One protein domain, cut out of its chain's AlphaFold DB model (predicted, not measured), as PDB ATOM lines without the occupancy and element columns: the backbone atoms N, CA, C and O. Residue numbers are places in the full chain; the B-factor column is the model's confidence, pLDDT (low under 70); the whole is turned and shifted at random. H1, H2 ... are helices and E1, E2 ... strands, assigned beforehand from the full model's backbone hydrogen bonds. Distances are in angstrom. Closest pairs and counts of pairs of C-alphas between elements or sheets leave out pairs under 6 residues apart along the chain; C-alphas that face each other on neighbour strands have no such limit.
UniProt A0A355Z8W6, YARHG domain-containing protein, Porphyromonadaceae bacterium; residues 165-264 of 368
ATOM      1  N   TYR A 165     -26.774 -23.490  23.395       74.81
ATOM      2  CA  TYR A 165     -27.915 -23.427  24.302       74.81
ATOM      3  C   TYR A 165     -28.894 -24.581  24.060       74.81
ATOM      4  O   TYR A 165     -29.169 -25.343  24.982       74.81
ATOM      5  N   VAL A 166     -29.325 -24.776  22.811       75.25
ATOM      6  CA  VAL A 166     -30.211 -25.884  22.424       75.25
ATOM      7  C   VAL A 166     -29.551 -27.233  22.714       75.25
ATOM      8  O   VAL A 166     -30.177 -28.109  23.304       75.25
ATOM      9  N   GLU A 167     -28.268 -27.395  22.377       79.81
ATOM     10  CA  GLU A 167     -27.511 -28.614  22.677       79.81
ATOM     11  C   GLU A 167     -27.420 -28.883  24.182       79.81
ATOM     12  O   GLU A 167     -27.602 -30.023  24.593       79.81
ATOM     13  N   THR A 168     -27.178 -27.852  24.998       80.81
ATOM     14  CA  THR A 168     -27.106 -27.976  26.463       80.81
ATOM     15  C   THR A 168     -28.447 -28.413  27.032       80.81
ATOM     16  O   THR A 168     -28.505 -29.351  27.820       80.81
ATOM     17  N   ASP A 169     -29.543 -27.788  26.609       79.12
ATOM     18  CA  ASP A 169     -30.847 -28.166  27.136       79.12
ATOM     19  C   ASP A 169     -31.261 -29.569  26.672       79.12
ATOM     20  O   ASP A 169     -31.886 -30.316  27.426       79.12
ATOM     21  N   MET A 170     -30.898 -29.964  25.449       80.81
ATOM     22  CA  MET A 170     -31.092 -31.335  24.984       80.81
ATOM     23  C   MET A 170     -30.247 -32.319  25.801       80.81
ATOM     24  O   MET A 170     -30.767 -33.324  26.276       80.81
ATOM     25  N   THR A 171     -28.961 -32.065  26.027       83.31
ATOM     26  CA  THR A 171     -28.153 -33.002  26.814       83.31
ATOM     27  C   THR A 171     -28.626 -33.090  28.263       83.31
ATOM     28  O   THR A 171     -28.754 -34.203  28.762       83.31
ATOM     29  N   THR A 172     -28.967 -31.972  28.906       80.12
ATOM     30  CA  THR A 172     -29.410 -31.925  30.310       80.12
ATOM     31  C   THR A 172     -30.835 -32.441  30.513       80.12
ATOM     32  O   THR A 172     -31.077 -33.301  31.350       80.12
ATOM     33  N   PHE A 173     -31.823 -31.957  29.760       77.50
ATOM     34  CA  PHE A 173     -33.225 -32.291  30.048       77.50
ATOM     35  C   PHE A 173     -33.740 -33.487  29.245       77.50
ATOM     36  O   PHE A 173     -34.673 -34.164  29.681       77.50
ATOM     37  N   PHE A 174     -33.140 -33.770  28.086       77.38
ATOM     38  CA  PHE A 174     -33.594 -34.847  27.208       77.38
ATOM     39  C   PHE A 174     -32.821 -36.153  27.419       77.38
ATOM     40  O   PHE A 174     -33.444 -37.220  27.419       77.38
ATOM     41  N   LEU A 175     -31.496 -36.073  27.610       86.31
ATOM     42  CA  LEU A 175     -30.596 -37.231  27.584       86.31
ATOM     43  C   LEU A 175     -30.021 -37.637  28.950       86.31
ATOM     44  O   LEU A 175     -29.932 -38.836  29.204       86.31
ATOM     45  N   GLU A 176     -29.617 -36.688  29.797       88.50
ATOM     46  CA  GLU A 176     -28.907 -36.928  31.067       88.50
ATOM     47  C   GLU A 176     -29.567 -38.008  31.930       88.50
ATOM     48  O   GLU A 176     -30.788 -38.128  31.961       88.50
ATOM     49  N   GLY A 177     -28.769 -38.790  32.650       90.50
ATOM     50  CA  GLY A 177     -29.275 -39.731  33.649       90.50
ATOM     51  C   GLY A 177     -29.005 -41.192  33.319       90.50
ATOM     52  O   GLY A 177     -28.238 -41.520  32.406       90.50
ATOM     53  N   GLU A 178     -29.611 -42.069  34.110       94.12
ATOM     54  CA  GLU A 178     -29.361 -43.508  34.112       94.12
ATOM     55  C   GLU A 178     -30.481 -44.300  33.430       94.12
ATOM     56  O   GLU A 178     -31.669 -44.067  33.651       94.12
ATOM     57  N   TYR A 179     -30.096 -45.278  32.610       95.38
ATOM     58  CA  TYR A 179     -31.009 -46.091  31.819       95.38
ATOM     59  C   TYR A 179     -30.623 -47.572  31.820       95.38
ATOM     60  O   TYR A 179     -29.448 -47.948  31.901       95.38
ATOM     61  N   THR A 180     -31.628 -48.423  31.617       96.75
ATOM     62  CA  THR A 180     -31.476 -49.859  31.383       96.75
ATOM     63  C   THR A 180     -32.235 -50.319  30.142       96.75
ATOM     64  O   THR A 180     -33.363 -49.899  29.891       96.75
ATOM     65  N   THR A 181     -31.648 -51.243  29.384       97.00
ATOM     66  CA  THR A 181     -32.373 -52.011  28.365       97.00
ATOM     67  C   THR A 181     -33.212 -53.104  29.015       97.00
ATOM     68  O   THR A 181     -33.009 -53.468  30.181       97.00
ATOM     69  N   ARG A 182     -34.112 -53.705  28.231       93.12
ATOM     70  CA  ARG A 182     -34.894 -54.877  28.643       93.12
ATOM     71  C   ARG A 182     -34.024 -56.081  29.022       93.12
ATOM     72  O   ARG A 182     -34.407 -56.854  29.894       93.12
ATOM     73  N   GLU A 183     -32.860 -56.247  28.392       95.06
ATOM     74  CA  GLU A 183     -31.900 -57.307  28.738       95.06
ATOM     75  C   GLU A 183     -31.018 -56.964  29.951       95.06
ATOM     76  O   GLU A 183     -30.125 -57.739  30.292       95.06
ATOM     77  N   GLY A 184     -31.240 -55.816  30.599       96.19
ATOM     78  CA  GLY A 184     -30.491 -55.384  31.779       96.19
ATOM     79  C   GLY A 184     -29.137 -54.741  31.471       96.19
ATOM     80  O   GLY A 184     -28.300 -54.632  32.367       96.19
ATOM     81  N   LYS A 185     -28.882 -54.332  30.218       97.81
ATOM     82  CA  LYS A 185     -27.696 -53.524  29.907       97.81
ATOM     83  C   LYS A 185     -27.922 -52.101  30.391       97.81
ATOM     84  O   LYS A 185     -28.971 -51.526  30.146       97.81
ATOM     85  N   THR A 186     -26.910 -51.524  31.010       97.56
ATOM     86  CA  THR A 186     -26.954 -50.191  31.612       97.56
ATOM     87  C   THR A 186     -26.233 -49.159  30.757       97.56
ATOM     88  O   THR A 186     -25.198 -49.454  30.143       97.56
ATOM     89  N   VAL A 187     -26.747 -47.933  30.764       97.38
ATOM     90  CA  VAL A 187     -26.057 -46.741  30.273       97.38
ATOM     91  C   VAL A 187     -26.428 -45.537  31.133       97.38
ATOM     92  O   VAL A 187     -27.594 -45.335  31.435       97.38
ATOM     93  N   ALA A 188     -25.440 -44.735  31.501       95.94
ATOM     94  CA  ALA A 188     -25.604 -43.415  32.077       95.94
ATOM     95  C   ALA A 188     -25.010 -42.383  31.114       95.94
ATOM     96  O   ALA A 188     -23.866 -42.551  30.667       95.94
ATOM     97  N   PHE A 189     -25.782 -41.349  30.785       94.56
ATOM     98  CA  PHE A 189     -25.330 -40.224  29.972       94.56
ATOM     99  C   PHE A 189     -24.964 -39.054  30.874       94.56
ATOM    100  O   PHE A 189     -25.811 -38.529  31.593       94.56
ATOM    101  N   ASP A 190     -23.699 -38.652  30.810       91.38
ATOM    102  CA  ASP A 190     -23.164 -37.518  31.555       91.38
ATOM    103  C   ASP A 190     -22.947 -36.328  30.598       91.38
ATOM    104  O   ASP A 190     -22.073 -36.414  29.720       91.38
ATOM    105  N   PRO A 191     -23.727 -35.238  30.729       85.31
ATOM    106  CA  PRO A 191     -23.618 -34.058  29.877       85.31
ATOM    107  C   PRO A 191     -22.401 -33.179  30.200       85.31
ATOM    108  O   PRO A 191     -21.997 -32.394  29.346       85.31
ATOM    109  N   GLU A 192     -21.777 -33.303  31.377       87.88
ATOM    110  CA  GLU A 192     -20.562 -32.545  31.706       87.88
ATOM    111  C   GLU A 192     -19.344 -33.126  30.986       87.88
ATOM    112  O   GLU A 192     -18.498 -32.395  30.464       87.88
ATOM    113  N   THR A 193     -19.248 -34.457  30.947       90.69
ATOM    114  CA  THR A 193     -18.114 -35.153  30.322       90.69
ATOM    115  C   THR A 193     -18.390 -35.631  28.898       90.69
ATOM    116  O   THR A 193     -17.458 -36.085  28.227       90.69
ATOM    117  N   PHE A 194     -19.638 -35.525  28.426       91.44
ATOM    118  CA  PHE A 194     -20.103 -36.067  27.145       91.44
ATOM    119  C   PHE A 194     -19.754 -37.557  26.994       91.44
ATOM    120  O   PHE A 194     -19.255 -38.015  25.958       91.44
ATOM    121  N   ARG A 195     -19.974 -38.338  28.064       95.12
ATOM    122  CA  ARG A 195     -19.702 -39.784  28.089       95.12
ATOM    123  C   ARG A 195     -20.944 -40.612  28.386       95.12
ATOM    124  O   ARG A 195     -21.683 -40.351  29.326       95.12
ATOM    125  N   ALA A 196     -21.102 -41.677  27.606       96.56
ATOM    126  CA  ALA A 196     -22.070 -42.741  27.808       96.56
ATOM    127  C   ALA A 196     -21.359 -43.911  28.499       96.56
ATOM    128  O   ALA A 196     -20.554 -44.627  27.887       96.56
ATOM    129  N   THR A 197     -21.604 -44.088  29.794       96.81
ATOM    130  CA  THR A 197     -20.909 -45.071  30.640       96.81
ATOM    131  C   THR A 197     -21.841 -46.197  31.065       96.81
ATOM    132  O   THR A 197     -23.030 -45.987  31.206       96.81
ATOM    133  N   GLY A 198     -21.335 -47.419  31.222       96.50
ATOM    134  CA  GLY A 198     -22.163 -48.588  31.544       96.50
ATOM    135  C   GLY A 198     -21.865 -49.779  30.643       96.50
ATOM    136  O   GLY A 198     -20.935 -49.747  29.835       96.50
ATOM    137  N   THR A 199     -22.641 -50.847  30.797       97.50
ATOM    138  CA  THR A 199     -22.408 -52.124  30.098       97.50
ATOM    139  C   THR A 199     -22.842 -52.106  28.633       97.50
ATOM    140  O   THR A 199     -22.363 -52.927  27.852       97.50
ATOM    141  N   LEU A 200     -23.715 -51.173  28.236       96.69
ATOM    142  CA  LEU A 200     -24.169 -51.051  26.851       96.69
ATOM    143  C   LEU A 200     -23.080 -50.468  25.938       96.69
ATOM    144  O   LEU A 200     -22.814 -51.030  24.878       96.69
ATOM    145  N   PHE A 201     -22.429 -49.379  26.364       95.75
ATOM    146  CA  PHE A 201     -21.454 -48.655  25.539       95.75
ATOM    147  C   PHE A 201     -20.019 -48.677  26.071       95.75
ATOM    148  O   PHE A 201     -19.125 -48.241  25.364       95.75
ATOM    149  N   ASN A 202     -19.731 -49.220  27.258       93.19
ATOM    150  CA  ASN A 202     -18.362 -49.334  27.789       93.19
ATOM    151  C   ASN A 202     -17.585 -47.996  27.849       93.19
ATOM    152  O   ASN A 202     -16.391 -47.955  27.558       93.19
ATOM    153  N   SER A 203     -18.243 -46.903  28.260       95.00
ATOM    154  CA  SER A 203     -17.627 -45.573  28.442       95.00
ATOM    155  C   SER A 203     -17.148 -44.923  27.136       95.00
ATOM    156  O   SER A 203     -15.961 -44.642  26.940       95.00
ATOM    157  N   LYS A 204     -18.089 -44.646  26.235       97.00
ATOM    158  CA  LYS A 204     -17.829 -43.995  24.943       97.00
ATOM    159  C   LYS A 204     -18.170 -42.519  25.003       97.00
ATOM    160  O   LYS A 204     -19.082 -42.126  25.722       97.00
ATOM    161  N   SER A 205     -17.428 -41.709  24.259       95.62
ATOM    162  CA  SER A 205     -17.830 -40.326  24.017       95.62
ATOM    163  C   SER A 205     -19.089 -40.304  23.157       95.62
ATOM    164  O   SER A 205     -19.236 -41.147  22.265       95.62
ATOM    165  N   PHE A 206     -19.967 -39.344  23.421       94.81
ATOM    166  CA  PHE A 206     -21.113 -39.057  22.573       94.81
ATOM    167  C   PHE A 206     -21.159 -37.577  22.204       94.81
ATOM    168  O   PHE A 206     -20.599 -36.750  22.910       94.81
ATOM    169  N   ASN A 207     -21.847 -37.246  21.115       92.56
ATOM    170  CA  ASN A 207     -22.205 -35.872  20.761       92.56
ATOM    171  C   ASN A 207     -23.631 -35.841  20.205       92.56
ATOM    172  O   ASN A 207     -24.151 -36.879  19.787       92.56
ATOM    173  N   LEU A 208     -24.241 -34.658  20.161       89.50
ATOM    174  CA  LEU A 208     -25.476 -34.459  19.412       89.50
ATOM    175  C   LEU A 208     -25.166 -34.305  17.919       89.50
ATOM    176  O   LEU A 208     -24.174 -33.688  17.529       89.50
ATOM    177  N   GLY A 209     -25.999 -34.918  17.088       87.69
ATOM    178  CA  GLY A 209     -25.964 -34.751  15.647       87.69
ATOM    179  C   GLY A 209     -26.589 -33.423  15.243       87.69
ATOM    180  O   GLY A 209     -27.490 -32.900  15.900       87.69
ATOM    181  N   SER A 210     -26.123 -32.891  14.121       84.81
ATOM    182  CA  SER A 210     -26.696 -31.704  13.500       84.81
ATOM    183  C   SER A 210     -26.911 -31.941  12.016       84.81
ATOM    184  O   SER A 210     -26.076 -32.602  11.408       84.81
ATOM    185  N   VAL A 211     -27.973 -31.378  11.442       79.50
ATOM    186  CA  VAL A 211     -28.204 -31.365   9.990       79.50
ATOM    187  C   VAL A 211     -28.071 -29.942   9.483       79.50
ATOM    188  O   VAL A 211     -28.722 -29.038  10.010       79.50
ATOM    189  N   SER A 212     -27.201 -29.727   8.497       74.38
ATOM    190  CA  SER A 212     -26.856 -28.381   8.018       74.38
ATOM    191  C   SER A 212     -26.523 -27.451   9.200       74.38
ATOM    192  O   SER A 212     -27.013 -26.327   9.291       74.38
ATOM    193  N   ASN A 213     -25.753 -27.971  10.164       68.88
ATOM    194  CA  ASN A 213     -25.364 -27.322  11.424       68.88
ATOM    195  C   ASN A 213     -26.482 -26.987  12.435       68.88
ATOM    196  O   ASN A 213     -26.158 -26.466  13.505       68.88
ATOM    197  N   ARG A 214     -27.745 -27.351  12.183       75.69
ATOM    198  CA  ARG A 214     -28.847 -27.235  13.156       75.69
ATOM    199  C   ARG A 214     -28.895 -28.456  14.076       75.69
ATOM    200  O   ARG A 214     -28.880 -29.569  13.543       75.69
ATOM    201  N   PRO A 215     -28.929 -28.292  15.412       78.81
ATOM    202  CA  PRO A 215     -29.142 -29.409  16.328       78.81
ATOM    203  C   PRO A 215     -30.409 -30.177  15.962       78.81
ATOM    204  O   PRO A 215     -31.453 -29.580  15.721       78.81
ATOM    205  N   VAL A 216     -30.308 -31.499  15.916       82.06
ATOM    206  CA  VAL A 216     -31.449 -32.403  15.733       82.06
ATOM    207  C   VAL A 216     -31.417 -33.452  16.845       82.06
ATOM    208  O   VAL A 216     -30.358 -33.658  17.443       82.06
ATOM    209  N   PRO A 217     -32.532 -34.146  17.148       87.06
ATOM    210  CA  PRO A 217     -32.567 -35.221  18.143       87.06
ATOM    211  C   PRO A 217     -31.832 -36.480  17.654       87.06
ATOM    212  O   PRO A 217     -32.407 -37.556  17.524       87.06
ATOM    213  N   VAL A 218     -30.536 -36.354  17.375       90.31
ATOM    214  CA  VAL A 218     -29.634 -37.426  16.968       90.31
ATOM    215  C   VAL A 218     -28.495 -37.506  17.973       90.31
ATOM    216  O   VAL A 218     -27.885 -36.504  18.322       90.31
ATOM    217  N   LEU A 219     -28.184 -38.714  18.422       93.56
ATOM    218  CA  LEU A 219     -27.073 -39.036  19.299       93.56
ATOM    219  C   LEU A 219     -26.018 -39.798  18.512       93.56
ATOM    220  O   LEU A 219     -26.316 -40.824  17.908       93.56
ATOM    221  N   ILE A 220     -24.775 -39.338  18.541       94.50
ATOM    222  CA  ILE A 220     -23.660 -40.016  17.884       94.50
ATOM    223  C   ILE A 220     -22.782 -40.635  18.961       94.50
ATOM    224  O   ILE A 220     -22.161 -39.908  19.730       94.50
ATOM    225  N   ILE A 221     -22.707 -41.966  19.002       95.38
ATOM    226  CA  ILE A 221     -21.849 -42.724  19.922       95.38
ATOM    227  C   ILE A 221     -20.934 -43.612  19.088       95.38
ATOM    228  O   ILE A 221     -21.414 -44.429  18.309       95.38
ATOM    229  N   ASP A 222     -19.616 -43.482  19.263       89.75
ATOM    230  CA  ASP A 222     -18.626 -44.325  18.566       89.75
ATOM    231  C   ASP A 222     -18.806 -44.338  17.030       89.75
ATOM    232  O   ASP A 222     -18.719 -45.380  16.387       89.75
ATOM    233  N   ASN A 223     -19.088 -43.165  16.447       88.69
ATOM    234  CA  ASN A 223     -19.405 -42.940  15.026       88.69
ATOM    235  C   ASN A 223     -20.718 -43.560  14.517       88.69
ATOM    236  O   ASN A 223     -21.016 -43.441  13.331       88.69
ATOM    237  N   GLN A 224     -21.527 -44.178  15.380       93.75
ATOM    238  CA  GLN A 224     -22.885 -44.589  15.038       93.75
ATOM    239  C   GLN A 224     -23.873 -43.501  15.459       93.75
ATOM    240  O   GLN A 224     -23.927 -43.127  16.630       93.75
ATOM    241  N   ALA A 225     -24.668 -43.018  14.506       94.88
ATOM    242  CA  ALA A 225     -25.757 -42.081  14.760       94.88
ATOM    243  C   ALA A 225     -27.043 -42.828  15.139       94.88
ATOM    244  O   ALA A 225     -27.371 -43.858  14.544       94.88
ATOM    245  N   TYR A 226     -27.779 -42.291  16.101       94.12
ATOM    246  CA  TYR A 226     -29.075 -42.783  16.544       94.12
ATOM    247  C   TYR A 226     -30.049 -41.619  16.596       94.12
ATOM    248  O   TYR A 226     -29.768 -40.637  17.269       94.12
ATOM    249  N   TYR A 227     -31.198 -41.724  15.946       91.94
ATOM    250  CA  TYR A 227     -32.299 -40.817  16.233       91.94
ATOM    251  C   TYR A 227     -32.843 -41.139  17.631       91.94
ATOM    252  O   TYR A 227     -33.072 -42.308  17.957       91.94
ATOM    253  N   ILE A 228     -33.029 -40.116  18.459       90.25
ATOM    254  CA  ILE A 228     -33.576 -40.234  19.808       90.25
ATOM    255  C   ILE A 228     -35.092 -40.014  19.735       90.25
ATOM    256  O   ILE A 228     -35.570 -38.886  19.627       90.25
ATOM    257  N   GLU A 229     -35.864 -41.091  19.830       88.81
ATOM    258  CA  GLU A 229     -37.315 -41.025  20.019       88.81
ATOM    259  C   GLU A 229     -37.623 -40.995  21.526       88.81
ATOM    260  O   GLU A 229     -37.229 -41.902  22.264       88.81
ATOM    261  N   LYS A 230     -38.332 -39.965  22.012       85.62
ATOM    262  CA  LYS A 230     -38.807 -39.948  23.406       85.62
ATOM    263  C   LYS A 230     -39.976 -40.910  23.544       85.62
ATOM    264  O   LYS A 230     -40.950 -40.825  22.802       85.62
ATOM    265  N   ILE A 231     -39.894 -41.790  24.531       85.00
ATOM    266  CA  ILE A 231     -40.975 -42.708  24.890       85.00
ATOM    267  C   ILE A 231     -41.351 -42.507  26.357       85.00
ATOM    268  O   ILE A 231     -40.688 -41.776  27.101       85.00
ATOM    269  N   HIS A 232     -42.433 -43.148  26.792       77.62
ATOM    270  CA  HIS A 232     -42.827 -43.090  28.192       77.62
ATOM    271  C   HIS A 232     -41.705 -43.616  29.103       77.62
ATOM    272  O   HIS A 232     -41.260 -44.744  28.927       77.62
ATOM    273  N   GLN A 233     -41.267 -42.801  30.074       79.88
ATOM    274  CA  GLN A 233     -40.226 -43.143  31.061       79.88
ATOM    275  C   GLN A 233     -38.872 -43.558  30.460       79.88
ATOM    276  O   GLN A 233     -38.089 -44.252  31.107       79.88
ATOM    277  N   GLY A 234     -38.562 -43.144  29.233       88.62
ATOM    278  CA  GLY A 234     -37.346 -43.612  28.585       88.62
ATOM    279  C   GLY A 234     -37.047 -42.937  27.263       88.62
ATOM    280  O   GLY A 234     -37.580 -41.873  26.944       88.62
ATOM    281  N   LEU A 235     -36.172 -43.580  26.503       91.50
ATOM    282  CA  LEU A 235     -35.757 -43.207  25.160       91.50
ATOM    283  C   LEU A 235     -35.753 -44.458  24.287       91.50
ATOM    284  O   LEU A 235     -35.472 -45.557  24.757       91.50
ATOM    285  N   ASN A 236     -36.010 -44.291  23.002       92.25
ATOM    286  CA  ASN A 236     -35.758 -45.306  22.001       92.25
ATOM    287  C   ASN A 236     -34.680 -44.777  21.052       92.25
ATOM    288  O   ASN A 236     -34.870 -43.760  20.385       92.25
ATOM    289  N   LEU A 237     -33.527 -45.443  21.019       94.31
ATOM    290  CA  LEU A 237     -32.436 -45.097  20.117       94.31
ATOM    291  C   LEU A 237     -32.604 -45.871  18.816       94.31
ATOM    292  O   LEU A 237     -32.426 -47.088  18.770       94.31
ATOM    293  N   ILE A 238     -32.943 -45.159  17.751       93.19
ATOM    294  CA  ILE A 238     -33.161 -45.723  16.424       93.19
ATOM    295  C   ILE A 238     -31.868 -45.544  15.628       93.19
ATOM    296  O   ILE A 238     -31.533 -44.405  15.301       93.19
ATOM    297  N   PRO A 239     -31.117 -46.609  15.302       94.88
ATOM    298  CA  PRO A 239     -29.869 -46.444  14.572       94.88
ATOM    299  C   PRO A 239     -30.152 -45.850  13.193       94.88
ATOM    300  O   PRO A 239     -31.148 -46.177  12.550       94.88
ATOM    301  N   LEU A 240     -29.273 -44.965  12.737       93.25
ATOM    302  CA  LEU A 240     -29.369 -44.319  11.434       93.25
ATOM    303  C   LEU A 240     -28.305 -44.859  10.482       93.25
ATOM    304  O   LEU A 240     -27.160 -45.108  10.867       93.25
ATOM    305  N   GLN A 241     -28.681 -45.000   9.215       90.00
ATOM    306  CA  GLN A 241     -27.769 -45.201   8.094       90.00
ATOM    307  C   GLN A 241     -27.615 -43.894   7.322       90.00
ATOM    308  O   GLN A 241     -28.579 -43.145   7.161       90.00
ATOM    309  N   ASN A 242     -26.405 -43.661   6.807       84.62
ATOM    310  CA  ASN A 242     -26.061 -42.503   5.976       84.62
ATOM    311  C   ASN A 242     -26.306 -41.144   6.647       84.62
ATOM    312  O   ASN A 242     -26.527 -40.158   5.954       84.62
ATOM    313  N   PHE A 243     -26.260 -41.074   7.982       88.56
ATOM    314  CA  PHE A 243     -26.232 -39.782   8.655       88.56
ATOM    315  C   PHE A 243     -24.891 -39.101   8.354       88.56
ATOM    316  O   PHE A 243     -23.851 -39.513   8.868       88.56
ATOM    317  N   ASP A 244     -24.926 -38.096   7.485       84.88
ATOM    318  CA  ASP A 244     -23.767 -37.311   7.053       84.88
ATOM    319  C   ASP A 244     -23.713 -35.921   7.700       84.88
ATOM    320  O   ASP A 244     -22.719 -35.216   7.559       84.88
ATOM    321  N   GLY A 245     -24.763 -35.545   8.435       82.62
ATOM    322  CA  GLY A 245     -24.913 -34.228   9.047       82.62
ATOM    323  C   GLY A 245     -25.254 -33.108   8.059       82.62
ATOM    324  O   GLY A 245     -25.357 -31.947   8.451       82.62
ATOM    325  N   GLU A 246     -25.473 -33.442   6.789       77.38
ATOM    326  CA  GLU A 246     -25.784 -32.485   5.725       77.38
ATOM    327  C   GLU A 246     -27.223 -32.647   5.236       77.38
ATOM    328  O   GLU A 246     -27.898 -31.660   4.938       77.38
ATOM    329  N   SER A 247     -27.717 -33.886   5.182       72.31
ATOM    330  CA  SER A 247     -29.027 -34.218   4.630       72.31
ATOM    331  C   SER A 247     -30.045 -34.654   5.692       72.31
ATOM    332  O   SER A 247     -29.714 -35.301   6.684       72.31
ATOM    333  N   TYR A 248     -31.321 -34.347   5.438       70.69
ATOM    334  CA  TYR A 248     -32.463 -34.836   6.228       70.69
ATOM    335  C   TYR A 248     -32.911 -36.254   5.811       70.69
ATOM    336  O   TYR A 248     -33.852 -36.803   6.368       70.69
ATOM    337  N   ASN A 249     -32.234 -36.881   4.840       72.25
ATOM    338  CA  ASN A 249     -32.641 -38.157   4.238       72.25
ATOM    339  C   ASN A 249     -31.947 -39.369   4.885       72.25
ATOM    340  O   ASN A 249     -31.491 -40.282   4.190       72.25
ATOM    341  N   TYR A 250     -31.831 -39.381   6.211       82.25
ATOM    342  CA  TYR A 250     -31.292 -40.531   6.935       82.25
ATOM    343  C   TYR A 250     -32.357 -41.620   7.100       82.25
ATOM    344  O   TYR A 250     -33.536 -41.352   7.318       82.25
ATOM    345  N   ILE A 251     -31.932 -42.880   6.983       84.56
ATOM    346  CA  ILE A 251     -32.831 -44.042   6.996       84.56
ATOM    347  C   ILE A 251     -32.583 -44.846   8.267       84.56
ATOM    348  O   ILE A 251     -31.440 -45.013   8.696       84.56
ATOM    349  N   LYS A 252     -33.652 -45.388   8.848       89.00
ATOM    350  CA  LYS A 252     -33.575 -46.341   9.954       89.00
ATOM    351  C   LYS A 252     -32.705 -47.547   9.585       89.00
ATOM    352  O   LYS A 252     -32.926 -48.215   8.577       89.00
ATOM    353  N   GLY A 253     -31.718 -47.832  10.423       86.25
ATOM    354  CA  GLY A 253     -30.847 -48.992  10.333       86.25
ATOM    355  C   GLY A 253     -31.032 -49.908  11.529       86.25
ATOM    356  O   GLY A 253     -31.078 -49.434  12.652       86.25
ATOM    357  N   GLY A 254     -31.071 -51.220  11.300       89.12
ATOM    358  CA  GLY A 254     -31.073 -52.211  12.379       89.12
ATOM    359  C   GLY A 254     -32.250 -52.104  13.356       89.12
ATOM    360  O   GLY A 254     -33.269 -51.468  13.077       89.12
ATOM    361  N   ASP A 255     -32.092 -52.770  14.499       92.12
ATOM    362  CA  ASP A 255     -33.079 -52.781  15.576       92.12
ATOM    363  C   ASP A 255     -32.886 -51.576  16.503       92.12
ATOM    364  O   ASP A 255     -31.756 -51.168  16.788       92.12
ATOM    365  N   SER A 256     -33.993 -51.013  16.989       93.31
ATOM    366  CA  SER A 256     -33.948 -49.913  17.947       93.31
ATOM    367  C   SER A 256     -33.589 -50.398  19.352       93.31
ATOM    368  O   SER A 256     -33.855 -51.542  19.723       93.31
ATOM    369  N   ILE A 257     -32.974 -49.518  20.140       95.50
ATOM    370  CA  ILE A 257     -32.561 -49.799  21.513       95.50
ATOM    371  C   ILE A 257     -33.466 -49.016  22.457       95.50
ATOM    372  O   ILE A 257     -33.333 -47.801  22.597       95.50
ATOM    373  N   GLU A 258     -34.365 -49.730  23.122       95.69
ATOM    374  CA  GLU A 258     -35.214 -49.165  24.165       95.69
ATOM    375  C   GLU A 258     -34.419 -49.008  25.469       95.69
ATOM    376  O   GLU A 258     -33.810 -49.960  25.969       95.69
ATOM    377  N   LEU A 259     -34.422 -47.791  26.004       95.31
ATOM    378  CA  LEU A 259     -33.718 -47.368  27.204       95.31
ATOM    379  C   LEU A 259     -34.735 -46.850  28.217       95.31
ATOM    380  O   LEU A 259     -35.240 -45.736  28.086       95.31
ATOM    381  N   MET A 260     -35.013 -47.644  29.245       93.56
ATOM    382  CA  MET A 260     -35.890 -47.248  30.343       93.56
ATOM    383  C   MET A 260     -35.082 -46.524  31.402       93.56
ATOM    384  O   MET A 260     -34.062 -47.041  31.854       93.56
ATOM    385  N   ARG A 261     -35.539 -45.341  31.793       89.81
ATOM    386  CA  ARG A 261     -34.873 -44.528  32.800       89.81
ATOM    387  C   ARG A 261     -34.984 -45.190  34.178       89.81
ATOM    388  O   ARG A 261     -36.016 -45.779  34.504       89.81
ATOM    389  N   THR A 262     -33.917 -45.127  34.965       85.88
ATOM    390  CA  THR A 262     -33.849 -45.697  36.321       85.88
ATOM    391  C   THR A 262     -33.772 -44.641  37.420       85.88
ATOM    392  O   THR A 262     -33.909 -44.989  38.592       85.88
ATOM    393  N   ASP A 263     -33.578 -43.376  37.052       80.94
ATOM    394  CA  ASP A 263     -33.602 -42.206  37.927       80.94
ATOM    395  C   ASP A 263     -34.847 -41.321  37.693       80.94
ATOM    396  O   ASP A 263     -35.754 -41.665  36.926       80.94
ATOM    397  N   ASP A 264     -34.932 -40.207  38.427       71.75
ATOM    398  CA  ASP A 264     -36.053 -39.269  38.347       71.75
ATOM    399  C   ASP A 264     -36.054 -38.480  37.025       71.75
ATOM    400  O   ASP A 264     -35.017 -38.131  36.468       71.75
TER     401      ASP A 264
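This is residues 165 to 264 of the 368 residues of the protein "YARHG domain-containing protein" of Porphyromonadaceae bacterium (UniProt A0A355Z8W6). The domain is a small closed barrel of eight antiparallel strands, E1 to E8, in which each strand is next to the one before it and E8 closes the ring on E1. One helix, H1, packs on the outside of the barrel, over E4, and a long link of residues 242 to 256 joins E7 to E8. The printed part has 100 residues, with H1 first and then E1 to E8 along the chain, a meander, each strand the antiparallel neighbour of the one before; the class is mostly strand. The whole is compact and rounded, with a radius of gyration of the C-alphas of 12.7 A and spans of 34 by 31 by 25 A.

H1, residues 165 to 175, is on the barrel, outside it, at a height over the sheet of 7.5 A. Its backbone has 6 of 7 O i to N i+4 pairs within hydrogen-bond range. E1, residues 177 to 180, and E2, residues 186 to 190, form a hairpin, with N 179 and O 187 at 2.8 A. E3, residues 195 to 197, follows on the other side of E2, with N 188 and O 197 at 2.7 A. E4, residues 204 to 211, pairs with E3 over its residues 204 to 205, where N 196 and O 204 are 2.8 A apart. H1 lies over E4, slantwise to the strands at 56 degrees on the local plane. E5, residues 214 to 221, bends by 81 degrees at residue 217; it is the antiparallel neighbour of E4, with N 209 of E4 and O 218 of E5 within hydrogen-bond range at 2.8 A. The closest C-alphas of H1 and E5 are those of Glu 167 and Pro 215, 6.6 A apart. E6, residues 224 to 231, is the antiparallel neighbour of E5, with N 226 of E6 and O 219 of E5 within hydrogen-bond range at 2.7 A. E7, residues 234 to 241, forms a hairpin with E6, with N 236 of E7 and O 229 of E6 within hydrogen-bond range at 2.8 A. E8, residues 257 to 261, is the antiparallel neighbour of E7, with N 257 of E8 and O 237 of E7 within hydrogen-bond range at 2.8 A, and of E1, with N 180 of E1 and O 260 of E8 within hydrogen-bond range at 2.8 A, and with this pair of strands the barrel is closed. Among the strands apart are E1 and E5, and E3 and E7.

H1 begins at C-alpha 165, (-27.915, -23.427, 24.302), and is 14.4 A long. The longer strands are E4, 22.2 A, E5, 18.3 A, E6, 20.7 A, and E7, 22.7 A. E4 begins at C-alpha 204, (-17.829, -43.995, 24.943), and E8 ends at C-alpha 261, (-34.873, -44.528, 32.800).

The C-alphas farthest apart are those of Gly 184 and Ser 212, 36.2 A. The printed part has no cut. The link E7 to E8 is long, 15 residues; in it residues 251 to 252 pair antiparallel with residues 240 to 241 of E7. The mean pLDDT of the printed part is 88.3, and residue 213 is under 70.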